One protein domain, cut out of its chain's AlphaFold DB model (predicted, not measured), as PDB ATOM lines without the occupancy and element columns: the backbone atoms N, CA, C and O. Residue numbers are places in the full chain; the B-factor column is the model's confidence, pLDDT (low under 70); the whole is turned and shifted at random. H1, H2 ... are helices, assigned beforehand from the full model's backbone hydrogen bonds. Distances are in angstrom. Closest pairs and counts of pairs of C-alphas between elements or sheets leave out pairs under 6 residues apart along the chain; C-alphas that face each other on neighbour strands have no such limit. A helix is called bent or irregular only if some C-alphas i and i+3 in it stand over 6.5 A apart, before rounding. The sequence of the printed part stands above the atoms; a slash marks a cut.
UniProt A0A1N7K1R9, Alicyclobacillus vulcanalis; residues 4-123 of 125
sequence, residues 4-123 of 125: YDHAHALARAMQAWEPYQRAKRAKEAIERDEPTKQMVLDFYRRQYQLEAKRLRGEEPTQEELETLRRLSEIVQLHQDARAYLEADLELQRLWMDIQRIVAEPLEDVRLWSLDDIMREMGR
ATOM      1  N   TYR A   4     215.825  -9.690 -43.236       94.25
ATOM      2  CA  TYR A   4     215.596 -11.047 -43.759       94.25
ATOM      3  C   TYR A   4     216.636 -11.492 -44.806       94.25
ATOM      4  O   TYR A   4     217.049 -12.654 -44.802       94.25
ATOM      5  N   ASP A   5     217.121 -10.588 -45.662       95.38
ATOM      6  CA  ASP A   5     218.179 -10.896 -46.638       95.38
ATOM      7  C   ASP A   5     219.478 -11.279 -45.916       95.38
ATOM      8  O   ASP A   5     220.162 -12.237 -46.294       95.38
ATOM      9  N   HIS A   6     219.788 -10.557 -44.833       93.62
ATOM     10  CA  HIS A   6     220.937 -10.835 -43.977       93.62
ATOM     11  C   HIS A   6     220.767 -12.140 -43.200       93.62
ATOM     12  O   HIS A   6     221.721 -12.908 -43.116       93.62
ATOM     13  N   ALA A   7     219.563 -12.454 -42.714       94.62
ATOM     14  CA  ALA A   7     219.276 -13.737 -42.073       94.62
ATOM     15  C   ALA A   7     219.483 -14.917 -43.041       94.62
ATOM     16  O   ALA A   7     220.121 -15.912 -42.694       94.62
ATOM     17  N   HIS A   8     219.030 -14.795 -44.292       96.00
ATOM     18  CA  HIS A   8     219.294 -15.807 -45.315       96.00
ATOM     19  C   HIS A   8     220.784 -15.913 -45.671       96.00
ATOM     20  O   HIS A   8     221.282 -17.016 -45.909       96.00
ATOM     21  N   ALA A   9     221.508 -14.791 -45.714       96.06
ATOM     22  CA  ALA A   9     222.953 -14.797 -45.918       96.06
ATOM     23  C   ALA A   9     223.694 -15.474 -44.757       96.06
ATOM     24  O   ALA A   9     224.574 -16.297 -45.003       96.06
ATOM     25  N   LEU A  10     223.286 -15.197 -43.517       95.56
ATOM     26  CA  LEU A  10     223.813 -15.829 -42.314       95.56
ATOM     27  C   LEU A  10     223.577 -17.340 -42.333       95.56
ATOM     28  O   LEU A  10     224.519 -18.095 -42.126       95.56
ATOM     29  N   ALA A  11     222.370 -17.795 -42.680       95.94
ATOM     30  CA  ALA A  11     222.074 -19.221 -42.807       95.94
ATOM     31  C   ALA A  11     223.004 -19.922 -43.817       95.94
ATOM     32  O   ALA A  11     223.537 -20.993 -43.528       95.94
ATOM     33  N   ARG A  12     223.265 -19.302 -44.980       97.56
ATOM     34  CA  ARG A  12     224.227 -19.830 -45.968       97.56
ATOM     35  C   ARG A  12     225.661 -19.838 -45.435       97.56
ATOM     36  O   ARG A  12     226.389 -20.799 -45.670       97.56
ATOM     37  N   ALA A  13     226.066 -18.794 -44.715       96.38
ATOM     38  CA  ALA A  13     227.391 -18.720 -44.105       96.38
ATOM     39  C   ALA A  13     227.579 -19.805 -43.035       96.38
ATOM     40  O   ALA A  13     228.598 -20.488 -43.037       96.38
ATOM     41  N   MET A  14     226.568 -20.029 -42.188       95.81
ATOM     42  CA  MET A  14     226.554 -21.112 -41.202       95.81
ATOM     43  C   MET A  14     226.664 -22.477 -41.875       95.81
ATOM     44  O   MET A  14     227.444 -23.309 -41.428       95.81
ATOM     45  N   GLN A  15     225.944 -22.696 -42.980       96.19
ATOM     46  CA  GLN A  15     226.066 -23.930 -43.757       96.19
ATOM     47  C   GLN A  15     227.481 -24.133 -44.300       96.19
ATOM     48  O   GLN A  15     227.952 -25.261 -44.336       96.19
ATOM     49  N   ALA A  16     228.175 -23.080 -44.725       96.06
ATOM     50  CA  ALA A  16     229.552 -23.176 -45.209       96.06
ATOM     51  C   ALA A  16     230.596 -23.286 -44.079       96.06
ATOM     52  O   ALA A  16     231.762 -23.567 -44.355       96.06
ATOM     53  N   TRP A  17     230.204 -23.059 -42.824       96.12
ATOM     54  CA  TRP A  17     231.109 -23.050 -41.682       96.12
ATOM     55  C   TRP A  17     231.493 -24.470 -41.249       96.12
ATOM     56  O   TRP A  17     230.687 -25.403 -41.293       96.12
ATOM     57  N   GLU A  18     232.740 -24.644 -40.814       96.31
ATOM     58  CA  GLU A  18     233.311 -25.976 -40.587       96.31
ATOM     59  C   GLU A  18     232.563 -26.812 -39.528       96.31
ATOM     60  O   GLU A  18     232.305 -27.983 -39.800       96.31
ATOM     61  N   PRO A  19     232.130 -26.274 -38.371       96.12
ATOM     62  CA  PRO A  19     231.332 -27.027 -37.398       96.12
ATOM     63  C   PRO A  19     230.030 -27.580 -37.983       96.12
ATOM     64  O   PRO A  19     229.702 -28.737 -37.741       96.12
ATOM     65  N   TYR A  20     229.332 -26.826 -38.841       97.62
ATOM     66  CA  TYR A  20     228.146 -27.340 -39.534       97.62
ATOM     67  C   TYR A  20     228.499 -28.508 -40.455       97.62
ATOM     68  O   TYR A  20     227.827 -29.540 -40.455       97.62
ATOM     69  N   GLN A  21     229.578 -28.372 -41.225       97.75
ATOM     70  CA  GLN A  21     230.038 -29.422 -42.130       97.75
ATOM     71  C   GLN A  21     230.489 -30.679 -41.372       97.75
ATOM     72  O   GLN A  21     230.169 -31.793 -41.792       97.75
ATOM     73  N   ARG A  22     231.169 -30.527 -40.227       97.12
ATOM     74  CA  ARG A  22     231.524 -31.641 -39.333       97.12
ATOM     75  C   ARG A  22     230.286 -32.327 -38.771       97.12
ATOM     76  O   ARG A  22     230.175 -33.540 -38.923       97.12
ATOM     77  N   ALA A  23     229.348 -31.565 -38.204       96.69
ATOM     78  CA  ALA A  23     228.094 -32.103 -37.680       96.69
ATOM     79  C   ALA A  23     227.331 -32.871 -38.766       96.69
ATOM     80  O   ALA A  23     226.877 -33.987 -38.534       96.69
ATOM     81  N   LYS A  24     227.251 -32.322 -39.983       97.38
ATOM     82  CA  LYS A  24     226.583 -32.973 -41.112       97.38
ATOM     83  C   LYS A  24     227.237 -34.307 -41.488       97.38
ATOM     84  O   LYS A  24     226.533 -35.307 -41.596       97.38
ATOM     85  N   ARG A  25     228.565 -34.347 -41.650       97.69
ATOM     86  CA  ARG A  25     229.293 -35.588 -41.979       97.69
ATOM     87  C   ARG A  25     229.159 -36.638 -40.874       97.69
ATOM     88  O   ARG A  25     228.892 -37.799 -41.169       97.69
ATOM     89  N   ALA A  26     229.302 -36.225 -39.616       96.81
ATOM     90  CA  ALA A  26     229.165 -37.111 -38.465       96.81
ATOM     91  C   ALA A  26     227.735 -37.662 -38.342       96.81
ATOM     92  O   ALA A  26     227.551 -38.859 -38.147       96.81
ATOM     93  N   LYS A  27     226.717 -36.822 -38.565       96.81
ATOM     94  CA  LYS A  27     225.312 -37.241 -38.631       96.81
ATOM     95  C   LYS A  27     225.091 -38.310 -39.696       96.81
ATOM     96  O   LYS A  27     224.469 -39.326 -39.409       96.81
ATOM     97  N   GLU A  28     225.596 -38.097 -40.910       97.44
ATOM     98  CA  GLU A  28     225.459 -39.061 -42.008       97.44
ATOM     99  C   GLU A  28     226.129 -40.408 -41.691       97.44
ATOM    100  O   GLU A  28     225.630 -41.451 -42.117       97.44
ATOM    101  N   ALA A  29     227.239 -40.405 -40.945       96.56
ATOM    102  CA  ALA A  29     227.894 -41.622 -40.469       96.56
ATOM    103  C   ALA A  29     227.064 -42.330 -39.384       96.56
ATOM    104  O   ALA A  29     226.765 -43.515 -39.522       96.56
ATOM    105  N   ILE A  30     226.599 -41.588 -38.372       96.38
ATOM    106  CA  ILE A  30     225.734 -42.098 -37.297       96.38
ATOM    107  C   ILE A  30     224.442 -42.696 -37.867       96.38
ATOM    108  O   ILE A  30     224.008 -43.755 -37.437       96.38
ATOM    109  N   GLU A  31     223.825 -42.061 -38.866       96.31
ATOM    110  CA  GLU A  31     222.586 -42.555 -39.486       96.31
ATOM    111  C   GLU A  31     222.741 -43.913 -40.182       96.31
ATOM    112  O   GLU A  31     221.739 -44.592 -40.409       96.31
ATOM    113  N   ARG A  32     223.974 -44.311 -40.512       96.75
ATOM    114  CA  ARG A  32     224.298 -45.609 -41.118       96.75
ATOM    115  C   ARG A  32     224.673 -46.673 -40.082       96.75
ATOM    116  O   ARG A  32     224.765 -47.841 -40.447       96.75
ATOM    117  N   ASP A  33     224.863 -46.281 -38.825       95.81
ATOM    118  CA  ASP A  33     225.221 -47.154 -37.710       95.81
ATOM    119  C   ASP A  33     224.138 -47.100 -36.621       95.81
ATOM    120  O   ASP A  33     224.141 -46.254 -35.724       95.81
ATOM    121  N   GLU A  34     223.169 -48.012 -36.725       95.88
ATOM    122  CA  GLU A  34     221.988 -48.035 -35.858       95.88
ATOM    123  C   GLU A  34     222.334 -48.129 -34.353       95.88
ATOM    124  O   GLU A  34     221.762 -47.352 -33.584       95.88
ATOM    125  N   PRO A  35     223.282 -48.976 -33.896       93.94
ATOM    126  CA  PRO A  35     223.784 -48.937 -32.520       93.94
ATOM    127  C   PRO A  35     224.232 -47.546 -32.050       93.94
ATOM    128  O   PRO A  35     223.773 -47.066 -31.009       93.94
ATOM    129  N   THR A  36     225.088 -46.871 -32.820       93.69
ATOM    130  CA  THR A  36     225.602 -45.539 -32.467       93.69
ATOM    131  C   THR A  36     224.495 -44.497 -32.465       93.69
ATOM    132  O   THR A  36     224.421 -43.657 -31.565       93.69
ATOM    133  N   LYS A  37     223.581 -44.571 -33.431       95.94
ATOM    134  CA  LYS A  37     222.407 -43.700 -33.487       95.94
ATOM    135  C   LYS A  37     221.534 -43.838 -32.246       95.94
ATOM    136  O   LYS A  37     221.173 -42.823 -31.654       95.94
ATOM    137  N   GLN A  38     221.214 -45.061 -31.824       95.44
ATOM    138  CA  GLN A  38     220.414 -45.290 -30.617       95.44
ATOM    139  C   GLN A  38     221.115 -44.756 -29.366       95.44
ATOM    140  O   GLN A  38     220.476 -44.118 -28.531       95.44
ATOM    141  N   MET A  39     222.431 -44.943 -29.270       93.69
ATOM    142  CA  MET A  39     223.239 -44.409 -28.175       93.69
ATOM    143  C   MET A  39     223.184 -42.871 -28.110       93.69
ATOM    144  O   MET A  39     222.931 -42.309 -27.045       93.69
ATOM    145  N   VAL A  40     223.364 -42.185 -29.244       94.19
ATOM    146  CA  VAL A  40     223.283 -40.714 -29.325       94.19
ATOM    147  C   VAL A  40     221.874 -40.214 -28.990       94.19
ATOM    148  O   VAL A  40     221.720 -39.239 -28.256       94.19
ATOM    149  N   LEU A  41     220.829 -40.889 -29.479       94.75
ATOM    150  CA  LEU A  41     219.444 -40.521 -29.174       94.75
ATOM    151  C   LEU A  41     219.090 -40.713 -27.693       94.75
ATOM    152  O   LEU A  41     218.377 -39.877 -27.134       94.75
ATOM    153  N   ASP A  42     219.572 -41.781 -27.048       94.19
ATOM    154  CA  ASP A  42     219.345 -41.999 -25.614       94.19
ATOM    155  C   ASP A  42     220.041 -40.925 -24.770       94.19
ATOM    156  O   ASP A  42     219.443 -40.392 -23.829       94.19
ATOM    157  N   PHE A  43     221.260 -40.533 -25.158       94.06
ATOM    158  CA  PHE A  43     221.969 -39.415 -24.538       94.06
ATOM    159  C   PHE A  43     221.138 -38.123 -24.587       94.06
ATOM    160  O   PHE A  43     220.856 -37.541 -23.536       94.06
ATOM    161  N   TYR A  44     220.663 -37.719 -25.771       93.12
ATOM    162  CA  TYR A  44     219.837 -36.514 -25.912       93.12
ATOM    163  C   TYR A  44     218.535 -36.605 -25.120       93.12
ATOM    164  O   TYR A  44     218.161 -35.658 -24.428       93.12
ATOM    165  N   ARG A  45     217.842 -37.749 -25.172       94.94
ATOM    166  CA  ARG A  45     216.592 -37.942 -24.426       94.94
ATOM    167  C   ARG A  45     216.794 -37.685 -22.934       94.94
ATOM    168  O   ARG A  45     215.989 -36.982 -22.326       94.94
ATOM    169  N   ARG A  46     217.864 -38.225 -22.349       94.06
ATOM    170  CA  ARG A  46     218.166 -38.050 -20.922       94.06
ATOM    171  C   ARG A  46     218.624 -36.639 -20.596       94.06
ATOM    172  O   ARG A  46     218.203 -36.097 -19.579       94.06
ATOM    173  N   GLN A  47     219.428 -36.026 -21.463       92.75
ATOM    174  CA  GLN A  47     219.814 -34.623 -21.317       92.75
ATOM    175  C   GLN A  47     218.575 -33.716 -21.256       92.75
ATOM    176  O   GLN A  47     218.428 -32.955 -20.300       92.75
ATOM    177  N   TYR A  48     217.639 -33.869 -22.199       93.94
ATOM    178  CA  TYR A  48     216.391 -33.102 -22.221       93.94
ATOM    179  C   TYR A  48     215.500 -33.374 -21.012       93.94
ATOM    180  O   TYR A  48     214.895 -32.449 -20.476       93.94
ATOM    181  N   GLN A  49     215.407 -34.625 -20.555       93.88
ATOM    182  CA  GLN A  49     214.650 -34.954 -19.345       93.88
ATOM    183  C   GLN A  49     215.196 -34.207 -18.124       93.88
ATOM    184  O   GLN A  49     214.415 -33.661 -17.344       93.88
ATOM    185  N   LEU A  50     216.522 -34.141 -17.980       94.50
ATOM    186  CA  LEU A  50     217.166 -33.432 -16.876       94.50
ATOM    187  C   LEU A  50     217.004 -31.914 -16.984       94.50
ATOM    188  O   LEU A  50     216.739 -31.254 -15.982       94.50
ATOM    189  N   GLU A  51     217.116 -31.357 -18.187       91.81
ATOM    190  CA  GLU A  51     216.875 -29.932 -18.418       91.81
ATOM    191  C   GLU A  51     215.416 -29.552 -18.137       91.81
ATOM    192  O   GLU A  51     215.148 -28.587 -17.424       91.81
ATOM    193  N   ALA A  52     214.462 -30.368 -18.589       93.19
ATOM    194  CA  ALA A  52     213.044 -30.159 -18.322       93.19
ATOM    195  C   ALA A  52     212.717 -30.206 -16.820       93.19
ATOM    196  O   ALA A  52     211.859 -29.449 -16.370       93.19
ATOM    197  N   LYS A  53     213.382 -31.071 -16.040       94.25
ATOM    198  CA  LYS A  53     213.270 -31.072 -14.570       94.25
ATOM    199  C   LYS A  53     213.725 -29.745 -13.974       94.25
ATOM    200  O   LYS A  53     212.960 -29.113 -13.251       94.25
ATOM    201  N   ARG A  54     214.915 -29.278 -14.362       89.94
ATOM    202  CA  ARG A  54     215.460 -27.996 -13.891       89.94
ATOM    203  C   ARG A  54     214.531 -26.828 -14.207       89.94
ATOM    204  O   ARG A  54     214.295 -25.995 -13.341       89.94
ATOM    205  N   LEU A  55     213.948 -26.800 -15.406       91.62
ATOM    206  CA  LEU A  55     212.979 -25.769 -15.797       91.62
ATOM    207  C   LEU A  55     211.702 -25.784 -14.945       91.62
ATOM    208  O   LEU A  55     211.086 -24.739 -14.760       91.62
ATOM    209  N   ARG A  56     211.307 -26.942 -14.406       93.19
ATOM    210  CA  ARG A  56     210.188 -27.062 -13.456       93.19
ATOM    211  C   ARG A  56     210.581 -26.766 -12.004       93.19
ATOM    212  O   ARG A  56     209.731 -26.866 -11.125       93.19
ATOM    213  N   GLY A  57     211.840 -26.414 -11.742       92.25
ATOM    214  CA  GLY A  57     212.366 -26.240 -10.386       92.25
ATOM    215  C   GLY A  57     212.625 -27.559  -9.650       92.25
ATOM    216  O   GLY A  57     212.774 -27.559  -8.432       92.25
ATOM    217  N   GLU A  58     212.662 -28.685 -10.366       93.88
ATOM    218  CA  GLU A  58     213.014 -29.993  -9.814       93.88
ATOM    219  C   GLU A  58     214.526 -30.226  -9.943       93.88
ATOM    220  O   GLU A  58     215.096 -30.107 -11.033       93.88
ATOM    221  N   GLU A  59     215.173 -30.628  -8.849       91.56
ATOM    222  CA  GLU A  59     216.579 -31.032  -8.878       91.56
ATOM    223  C   GLU A  59     216.724 -32.469  -9.419       91.56
ATOM    224  O   GLU A  59     216.074 -33.391  -8.911       91.56
ATOM    225  N   PRO A  60     217.578 -32.697 -10.435       91.56
ATOM    226  CA  PRO A  60     217.969 -34.035 -10.866       91.56
ATOM    227  C   PRO A  60     218.500 -34.891  -9.717       91.56
ATOM    228  O   PRO A  60     219.277 -34.414  -8.886       91.56
ATOM    229  N   THR A  61     218.167 -36.182  -9.697       94.00
ATOM    230  CA  THR A  61     218.768 -37.082  -8.704       94.00
ATOM    231  C   THR A  61     220.231 -37.372  -9.049       94.00
ATOM    232  O   THR A  61     220.651 -37.293 -10.206       94.00
ATOM    233  N   GLN A  62     221.029 -37.762  -8.049       93.50
ATOM    234  CA  GLN A  62     222.422 -38.172  -8.278       93.50
ATOM    235  C   GLN A  62     222.527 -39.352  -9.254       93.50
ATOM    236  O   GLN A  62     223.434 -39.384 -10.077       93.50
ATOM    237  N   GLU A  63     221.577 -40.289  -9.208       93.94
ATOM    238  CA  GLU A  63     221.524 -41.437 -10.117       93.94
ATOM    239  C   GLU A  63     221.302 -41.015 -11.576       93.94
ATOM    240  O   GLU A  63     221.941 -41.544 -12.487       93.94
ATOM    241  N   GLU A  64     220.436 -40.031 -11.817       92.50
ATOM    242  CA  GLU A  64     220.183 -39.514 -13.164       92.50
ATOM    243  C   GLU A  64     221.408 -38.782 -13.724       92.50
ATOM    244  O   GLU A  64     221.758 -38.957 -14.894       92.50
ATOM    245  N   LEU A  65     222.095 -38.011 -12.874       93.50
ATOM    246  CA  LEU A  65     223.343 -37.334 -13.227       93.50
ATOM    247  C   LEU A  65     224.467 -38.336 -13.523       93.50
ATOM    248  O   LEU A  65     225.153 -38.201 -14.536       93.50
ATOM    249  N   GLU A  66     224.642 -39.354 -12.677       94.56
ATOM    250  CA  GLU A  66     225.577 -40.469 -12.888       94.56
ATOM    251  C   GLU A  66     225.287 -41.204 -14.200       94.56
ATOM    252  O   GLU A  66     226.196 -41.478 -14.983       94.56
ATOM    253  N   THR A  67     224.014 -41.485 -14.474       92.12
ATOM    254  CA  THR A  67     223.606 -42.184 -15.694       92.12
ATOM    255  C   THR A  67     223.929 -41.365 -16.940       92.12
ATOM    256  O   THR A  67     224.493 -41.901 -17.895       92.12
ATOM    257  N   LEU A  68     223.630 -40.060 -16.932       93.50
ATOM    258  CA  LEU A  68     223.984 -39.181 -18.045       93.50
ATOM    259  C   LEU A  68     225.507 -39.084 -18.227       93.50
ATOM    260  O   LEU A  68     225.982 -39.105 -19.362       93.50
ATOM    261  N   ARG A  69     226.282 -39.014 -17.133       92.81
ATOM    262  CA  ARG A  69     227.755 -39.003 -17.189       92.81
ATOM    263  C   ARG A  69     228.303 -40.257 -17.864       92.81
ATOM    264  O   ARG A  69     229.056 -40.132 -18.822       92.81
ATOM    265  N   ARG A  70     227.865 -41.447 -17.440       93.06
ATOM    266  CA  ARG A  70     228.304 -42.721 -18.038       93.06
ATOM    267  C   ARG A  70     227.941 -42.814 -19.517       93.06
ATOM    268  O   ARG A  70     228.749 -43.258 -20.323       93.06
ATOM    269  N   LEU A  71     226.745 -42.367 -19.898       90.56
ATOM    270  CA  LEU A  71     226.357 -42.331 -21.309       90.56
ATOM    271  C   LEU A  71     227.212 -41.357 -22.114       90.56
ATOM    272  O   LEU A  71     227.618 -41.697 -23.220       90.56
ATOM    273  N   SER A  72     227.538 -40.190 -21.556       89.75
ATOM    274  CA  SER A  72     228.471 -39.247 -22.179       89.75
ATOM    275  C   SER A  72     229.844 -39.882 -22.414       89.75
ATOM    276  O   SER A  72     230.394 -39.751 -23.503       89.75
ATOM    277  N   GLU A  73     230.378 -40.619 -21.437       92.06
ATOM    278  CA  GLU A  73     231.655 -41.330 -21.576       92.06
ATOM    279  C   GLU A  73     231.610 -42.356 -22.713       92.06
ATOM    280  O   GLU A  73     232.498 -42.364 -23.562       92.06
ATOM    281  N   ILE A  74     230.554 -43.174 -22.784       90.94
ATOM    282  CA  ILE A  74     230.395 -44.170 -23.854       90.94
ATOM    283  C   ILE A  74     230.276 -43.477 -25.219       90.94
ATOM    284  O   ILE A  74     230.942 -43.876 -26.173       90.94
ATOM    285  N   VAL A  75     229.484 -42.404 -25.313       90.19
ATOM    286  CA  VAL A  75     229.332 -41.630 -26.552       90.19
ATOM    287  C   VAL A  75     230.667 -41.032 -27.004       90.19
ATOM    288  O   VAL A  75     230.979 -41.066 -28.193       90.19
ATOM    289  N   GLN A  76     231.490 -40.541 -26.075       88.31
ATOM    290  CA  GLN A  76     232.800 -39.962 -26.384       88.31
ATOM    291  C   GLN A  76     233.826 -40.981 -26.902       88.31
ATOM    292  O   GLN A  76     234.780 -40.587 -27.578       88.31
ATOM    293  N   LEU A  77     233.642 -42.275 -26.624       92.19
ATOM    294  CA  LEU A  77     234.489 -43.338 -27.175       92.19
ATOM    295  C   LEU A  77     234.206 -43.597 -28.661       92.19
ATOM    296  O   LEU A  77     235.094 -44.065 -29.375       92.19
ATOM    297  N   HIS A  78     233.002 -43.280 -29.144       94.31
ATOM    298  CA  HIS A  78     232.650 -43.445 -30.550       94.31
ATOM    299  C   HIS A  78     233.030 -42.200 -31.356       94.31
ATOM    300  O   HIS A  78     232.491 -41.114 -31.136       94.31
ATOM    301  N   GLN A  79     233.932 -42.357 -32.329       94.56
ATOM    302  CA  GLN A  79     234.504 -41.240 -33.090       94.56
ATOM    303  C   GLN A  79     233.436 -40.331 -33.713       94.56
ATOM    304  O   GLN A  79     233.497 -39.115 -33.527       94.56
ATOM    305  N   ASP A  80     232.457 -40.899 -34.422       94.69
ATOM    306  CA  ASP A  80     231.435 -40.099 -35.108       94.69
ATOM    307  C   ASP A  80     230.477 -39.429 -34.122       94.69
ATOM    308  O   ASP A  80     230.046 -38.300 -34.337       94.69
ATOM    309  N   ALA A  81     230.186 -40.092 -33.003       94.62
ATOM    310  CA  ALA A  81     229.262 -39.570 -32.009       94.62
ATOM    311  C   ALA A  81     229.900 -38.404 -31.244       94.62
ATOM    312  O   ALA A  81     229.289 -37.346 -31.106       94.62
ATOM    313  N   ARG A  82     231.172 -38.555 -30.854       94.81
ATOM    314  CA  ARG A  82     231.982 -37.467 -30.301       94.81
ATOM    315  C   ARG A  82     232.066 -36.286 -31.267       94.81
ATOM    316  O   ARG A  82     231.766 -35.166 -30.869       94.81
ATOM    317  N   ALA A  83     232.424 -36.538 -32.529       95.44
ATOM    318  CA  ALA A  83     232.552 -35.485 -33.537       95.44
ATOM    319  C   ALA A  83     231.231 -34.732 -33.764       95.44
ATOM    320  O   ALA A  83     231.241 -33.517 -33.964       95.44
ATOM    321  N   TYR A  84     230.099 -35.440 -33.717       96.06
ATOM    322  CA  TYR A  84     228.775 -34.834 -33.796       96.06
ATOM    323  C   TYR A  84     228.483 -33.943 -32.583       96.06
ATOM    324  O   TYR A  84     228.123 -32.783 -32.769       96.06
ATOM    325  N   LEU A  85     228.683 -34.444 -31.359       92.62
ATOM    326  CA  LEU A  85     228.405 -33.685 -30.134       92.62
ATOM    327  C   LEU A  85     229.306 -32.453 -29.973       92.62
ATOM    328  O   LEU A  85     228.832 -31.395 -29.565       92.62
ATOM    329  N   GLU A  86     230.594 -32.558 -30.299       94.75
ATOM    330  CA  GLU A  86     231.518 -31.416 -30.260       94.75
ATOM    331  C   GLU A  86     231.073 -30.313 -31.228       94.75
ATOM    332  O   GLU A  86     230.985 -29.142 -30.854       94.75
ATOM    333  N   ALA A  87     230.723 -30.701 -32.457       96.44
ATOM    334  CA  ALA A  87     230.231 -29.772 -33.460       96.44
ATOM    335  C   ALA A  87     228.875 -29.152 -33.071       96.44
ATOM    336  O   ALA A  87     228.672 -27.958 -33.286       96.44
ATOM    337  N   ASP A  88     227.973 -29.928 -32.464       92.62
ATOM    338  CA  ASP A  88     226.689 -29.445 -31.943       92.62
ATOM    339  C   ASP A  88     226.889 -28.381 -30.852       92.62
ATOM    340  O   ASP A  88     226.300 -27.303 -30.923       92.62
ATOM    341  N   LEU A  89     227.806 -28.604 -29.902       93.19
ATOM    342  CA  LEU A  89     228.145 -27.616 -28.868       93.19
ATOM    343  C   LEU A  89     228.706 -26.312 -29.458       93.19
ATOM    344  O   LEU A  89     228.373 -25.221 -28.988       93.19
ATOM    345  N   GLU A  90     229.561 -26.397 -30.478       96.88
ATOM    346  CA  GLU A  90     230.080 -25.216 -31.177       96.88
ATOM    347  C   GLU A  90     228.970 -24.443 -31.902       96.88
ATOM    348  O   GLU A  90     228.926 -23.212 -31.828       96.88
ATOM    349  N   LEU A  91     228.045 -25.150 -32.556       96.06
ATOM    350  CA  LEU A  91     226.894 -24.545 -33.228       96.06
ATOM    351  C   LEU A  91     225.924 -23.894 -32.236       96.06
ATOM    352  O   LEU A  91     225.425 -22.805 -32.511       96.06
ATOM    353  N   GLN A  92     225.689 -24.510 -31.074       94.12
ATOM    354  CA  GLN A  92     224.860 -23.937 -30.011       94.12
ATOM    355  C   GLN A  92     225.461 -22.642 -29.456       94.12
ATOM    356  O   GLN A  92     224.744 -21.659 -29.282       94.12
ATOM    357  N   ARG A  93     226.781 -22.602 -29.226       95.88
ATOM    358  CA  ARG A  93     227.478 -21.373 -28.804       95.88
ATOM    359  C   ARG A  93     227.353 -20.273 -29.846       95.88
ATOM    360  O   ARG A  93     226.925 -19.173 -29.510       95.88
ATOM    361  N   LEU A  94     227.644 -20.599 -31.109       95.69
ATOM    362  CA  LEU A  94     227.473 -19.669 -32.222       95.69
ATOM    363  C   LEU A  94     226.041 -19.118 -32.265       95.69
ATOM    364  O   LEU A  94     225.844 -17.919 -32.440       95.69
ATOM    365  N   TRP A  95     225.044 -19.988 -32.106       94.94
ATOM    366  CA  TRP A  95     223.640 -19.597 -32.116       94.94
ATOM    367  C   TRP A  95     223.300 -18.626 -30.982       94.94
ATOM    368  O   TRP A  95     222.684 -17.596 -31.250       94.94
ATOM    369  N   MET A  96     223.744 -18.896 -29.751       95.88
ATOM    370  CA  MET A  96     223.532 -17.987 -28.617       95.88
ATOM    371  C   MET A  96     224.182 -16.617 -28.846       95.88
ATOM    372  O   MET A  96     223.565 -15.587 -28.572       95.88
ATOM    373  N   ASP A  97     225.401 -16.585 -29.389       96.62
ATOM    374  CA  ASP A  97     226.086 -15.328 -29.704       96.62
ATOM    375  C   ASP A  97     225.361 -14.537 -30.795       96.62
ATOM    376  O   ASP A  97     225.160 -13.330 -30.652       96.62
ATOM    377  N   ILE A  98     224.909 -15.211 -31.855       96.31
ATOM    378  CA  ILE A  98     224.093 -14.594 -32.906       96.31
ATOM    379  C   ILE A  98     222.810 -14.023 -32.305       96.31
ATOM    380  O   ILE A  98     222.494 -12.868 -32.577       96.31
ATOM    381  N   GLN A  99     222.084 -14.802 -31.495       94.00
ATOM    382  CA  GLN A  99     220.844 -14.365 -30.851       94.00
ATOM    383  C   GLN A  99     221.054 -13.104 -30.016       94.00
ATOM    384  O   GLN A  99     220.241 -12.189 -30.096       94.00
ATOM    385  N   ARG A 100     222.157 -13.034 -29.264       94.81
ATOM    386  CA  ARG A 100     222.523 -11.843 -28.499       94.81
ATOM    387  C   ARG A 100     222.744 -10.640 -29.417       94.81
ATOM    388  O   ARG A 100     222.088  -9.626 -29.231       94.81
ATOM    389  N   ILE A 101     223.578 -10.782 -30.449       95.38
ATOM    390  CA  ILE A 101     223.899  -9.696 -31.394       95.38
ATOM    391  C   ILE A 101     222.642  -9.172 -32.102       95.38
ATOM    392  O   ILE A 101     222.459  -7.967 -32.239       95.38
ATOM    393  N   VAL A 102     221.758 -10.061 -32.569       94.06
ATOM    394  CA  VAL A 102     220.539  -9.636 -33.282       94.06
ATOM    395  C   VAL A 102     219.465  -9.081 -32.346       94.06
ATOM    396  O   VAL A 102     218.562  -8.391 -32.817       94.06
ATOM    397  N   ALA A 103     219.545  -9.382 -31.048       92.12
ATOM    398  CA  ALA A 103     218.640  -8.849 -30.039       92.12
ATOM    399  C   ALA A 103     219.055  -7.456 -29.542       92.12
ATOM    400  O   ALA A 103     218.173  -6.717 -29.118       92.12
ATOM    401  N   GLU A 104     220.337  -7.076 -29.636       92.62
ATOM    402  CA  GLU A 104     220.848  -5.770 -29.174       92.62
ATOM    403  C   GLU A 104     219.994  -4.576 -29.662       92.62
ATOM    404  O   GLU A 104     219.540  -3.799 -28.825       92.62
ATOM    405  N   PRO A 105     219.631  -4.438 -30.958       93.06
ATOM    406  CA  PRO A 105     218.821  -3.302 -31.415       93.06
ATOM    407  C   PRO A 105     217.379  -3.301 -30.890       93.06
ATOM    408  O   PRO A 105     216.683  -2.291 -30.985       93.06
ATOM    409  N   LEU A 106     216.884  -4.437 -30.388       91.38
ATOM    410  CA  LEU A 106     215.544  -4.516 -29.805       91.38
ATOM    411  C   LEU A 106     215.492  -3.826 -28.442       91.38
ATOM    412  O   LEU A 106     214.409  -3.411 -28.035       91.38
ATOM    413  N   GLU A 107     216.629  -3.692 -27.753       88.25
ATOM    414  CA  GLU A 107     216.719  -2.994 -26.471       88.25
ATOM    415  C   GLU A 107     216.391  -1.502 -26.623       88.25
ATOM    416  O   GLU A 107     215.636  -0.970 -25.810       88.25
ATOM    417  N   ASP A 108     216.835  -0.868 -27.715       90.19
ATOM    418  CA  ASP A 108     216.610   0.559 -28.006       90.19
ATOM    419  C   ASP A 108     215.126   0.932 -28.158       90.19
ATOM    420  O   ASP A 108     214.723   2.071 -27.918       90.19
ATOM    421  N   VAL A 109     214.304  -0.024 -28.597       91.94
ATOM    422  CA  VAL A 109     212.872   0.177 -28.877       91.94
ATOM    423  C   VAL A 109     211.973  -0.530 -27.869       91.94
ATOM    424  O   VAL A 109     210.745  -0.516 -28.004       91.94
ATOM    425  N   ARG A 110     212.559  -1.178 -26.860       88.81
ATOM    426  CA  ARG A 110     211.802  -1.905 -25.851       88.81
ATOM    427  C   ARG A 110     211.129  -0.914 -24.910       88.81
ATOM    428  O   ARG A 110     211.788  -0.074 -24.312       88.81
ATOM    429  N   LEU A 111     209.813  -1.047 -24.744       89.44
ATOM    430  CA  LEU A 111     209.050  -0.154 -23.867       89.44
ATOM    431  C   LEU A 111     209.517  -0.254 -22.408       89.44
ATOM    432  O   LEU A 111     209.672   0.775 -21.762       89.44
ATOM    433  N   TRP A 112     209.743  -1.478 -21.915       85.75
ATOM    434  CA  TRP A 112     210.200  -1.767 -20.553       85.75
ATOM    435  C   TRP A 112     211.475  -2.611 -20.589       85.75
ATOM    436  O   TRP A 112     211.537  -3.621 -21.298       85.75
ATOM    437  N   SER A 113     212.484  -2.231 -19.804       83.31
ATOM    438  CA  SER A 113     213.686  -3.050 -19.621       83.31
ATOM    439  C   SER A 113     213.374  -4.332 -18.828       83.31
ATOM    440  O   SER A 113     212.304  -4.472 -18.232       83.31
ATOM    441  N   LEU A 114     214.296  -5.311 -18.826       76.00
ATOM    442  CA  LEU A 114     214.128  -6.510 -17.983       76.00
ATOM    443  C   LEU A 114     214.053  -6.103 -16.506       76.00
ATOM    444  O   LEU A 114     213.246  -6.663 -15.771       76.00
ATOM    445  N   ASP A 115     214.818  -5.084 -16.116       79.25
ATOM    446  CA  ASP A 115     214.806  -4.532 -14.766       79.25
ATOM    447  C   ASP A 115     213.463  -3.880 -14.422       79.25
ATOM    448  O   ASP A 115     212.972  -4.060 -13.308       79.25
ATOM    449  N   ASP A 116     212.836  -3.164 -15.362       86.38
ATOM    450  CA  ASP A 116     211.508  -2.569 -15.155       86.38
ATOM    451  C   ASP A 116     210.439  -3.652 -14.967       86.38
ATOM    452  O   ASP A 116     209.640  -3.576 -14.036       86.38
ATOM    453  N   ILE A 117     210.475  -4.706 -15.791       83.50
ATOM    454  CA  ILE A 117     209.555  -5.848 -15.675       83.50
ATOM    455  C   ILE A 117     209.770  -6.585 -14.350       83.50
ATOM    456  O   ILE A 117     208.805  -6.900 -13.663       83.50
ATOM    457  N   MET A 118     211.020  -6.864 -13.969       79.38
ATOM    458  CA  MET A 118     211.324  -7.548 -12.708       79.38
ATOM    459  C   MET A 118     210.931  -6.706 -11.491       79.38
ATOM    460  O   MET A 118     210.444  -7.257 -10.505       79.38
ATOM    461  N   ARG A 119     211.094  -5.378 -11.557       82.94
ATOM    462  CA  ARG A 119     210.619  -4.460 -10.515       82.94
ATOM    463  C   ARG A 119     209.102  -4.449 -10.410       82.94
ATOM    464  O   ARG A 119     208.621  -4.444  -9.289       82.94
ATOM    465  N   GLU A 120     208.371  -4.456 -11.520       84.62
ATOM    466  CA  GLU A 120     206.903  -4.503 -11.512       84.62
ATOM    467  C   GLU A 120     206.386  -5.852 -10.991       84.62
ATOM    468  O   GLU A 120     205.576  -5.897 -10.072       84.62
ATOM    469  N   MET A 121     206.929  -6.971 -11.488       78.06
ATOM    470  CA  MET A 121     206.565  -8.319 -11.023       78.06
ATOM    471  C   MET A 121     206.929  -8.573  -9.551       78.06
ATOM    472  O   MET A 121     206.332  -9.433  -8.911       78.06
ATOM    473  N   GLY A 122     207.918  -7.850  -9.017       72.44
ATOM    474  CA  GLY A 122     208.314  -7.864  -7.606       72.44
ATOM    475  C   GLY A 122     207.689  -6.747  -6.763       72.44
ATOM    476  O   GLY A 122     208.069  -6.588  -5.605       72.44
ATOM    477  N   ARG A 123     206.764  -5.956  -7.322       57.12
ATOM    478  CA  ARG A 123     206.035  -4.872  -6.645       57.12
ATOM    479  C   ARG A 123     204.539  -5.158  -6.546       57.12
ATOM    480  O   ARG A 123     203.711  -4.288  -6.760       57.12
TER     481      ARG A 123
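Overview. This is residues 4 to 123 of the 125 residues of a protein of Alicyclobacillus vulcanalis (UniProt A0A1N7K1R9). One long helix, H5, makes a beam, with H2 packed on its first part and H1 leading on near it along the same side. From the same end of the beam the helical hairpin of H3 and H4 slants away on the other side, while at the far end residues 103 to 123, with the short H6, stick out free, so that the whole is a flat, loose frame. The printed part has 120 residues, with six named helices in the order H1 to H6 and no named strand: all helix. It is loose, with a radius of gyration of the C-alphas of 19.1 A, and spans 52 by 42 by 16 A.

Arrangement. H5, residues 79 to 107, is the longest helix. It touches H2, residues 18 to 30, with residues 80 to 91 of H5 alone; the closest C-alphas, of Ala 23 and Tyr 84, are 4.8 A apart, and the two run opposite ways at a steep tilt of 41 degrees. H1, residues 4 to 16, is near H5 and is close to H2 but not clearly touching it, the closest C-alphas being those of Met 14 and Tyr 20 at 6.6 A. H3, residues 34 to 55, is close to H5 but not clearly touching; the closest C-alphas, of Val 40 and Ala 81, are 6.7 A apart. H3 and H4, residues 62 to 77, form a helical hairpin: they touch, closest at the C-alphas of Phe 43 and Leu 71, 6.2 A, and run opposite ways at a shallow tilt of 34 degrees, only just short of steep. H4 and H5 touch only at the corner by their link, and only just, with 3 pairs of C-alphas within 8 A; the closest are those of Gln 76 and Arg 82, 4.7 A. H6, residues 114 to 121, is apart from H5 and touches no helix. Every O i to N i+4 pair is within hydrogen-bond range in H1, H2, H3, H4 and H6, and 22 of 25 are in H5.

Along the chain. H5 measures 42.7 A from C-alpha 79 at (234.504, -41.240, -33.090) to C-alpha 107 at (216.719, -2.994, -26.471). It is irregular, but only just: C-alphas 102 and 105 are 6.8 A apart. H3 measures 31.3 A, H4 23.0 A, H1 18.5 A, H2 18.1 A and H6 10.4 A. H1 begins at C-alpha 4, (215.596, -11.047, -43.759), and H6 ends at C-alpha 121, (206.565, -8.319, -11.023).

Size, cuts and confidence. The two C-alphas farthest apart, of Arg 32 and Arg 123, are 56.4 A from each other. The printed part has no cut and no long link. The mean pLDDT of the printed part is 92.7, and residue 123 alone is under 70.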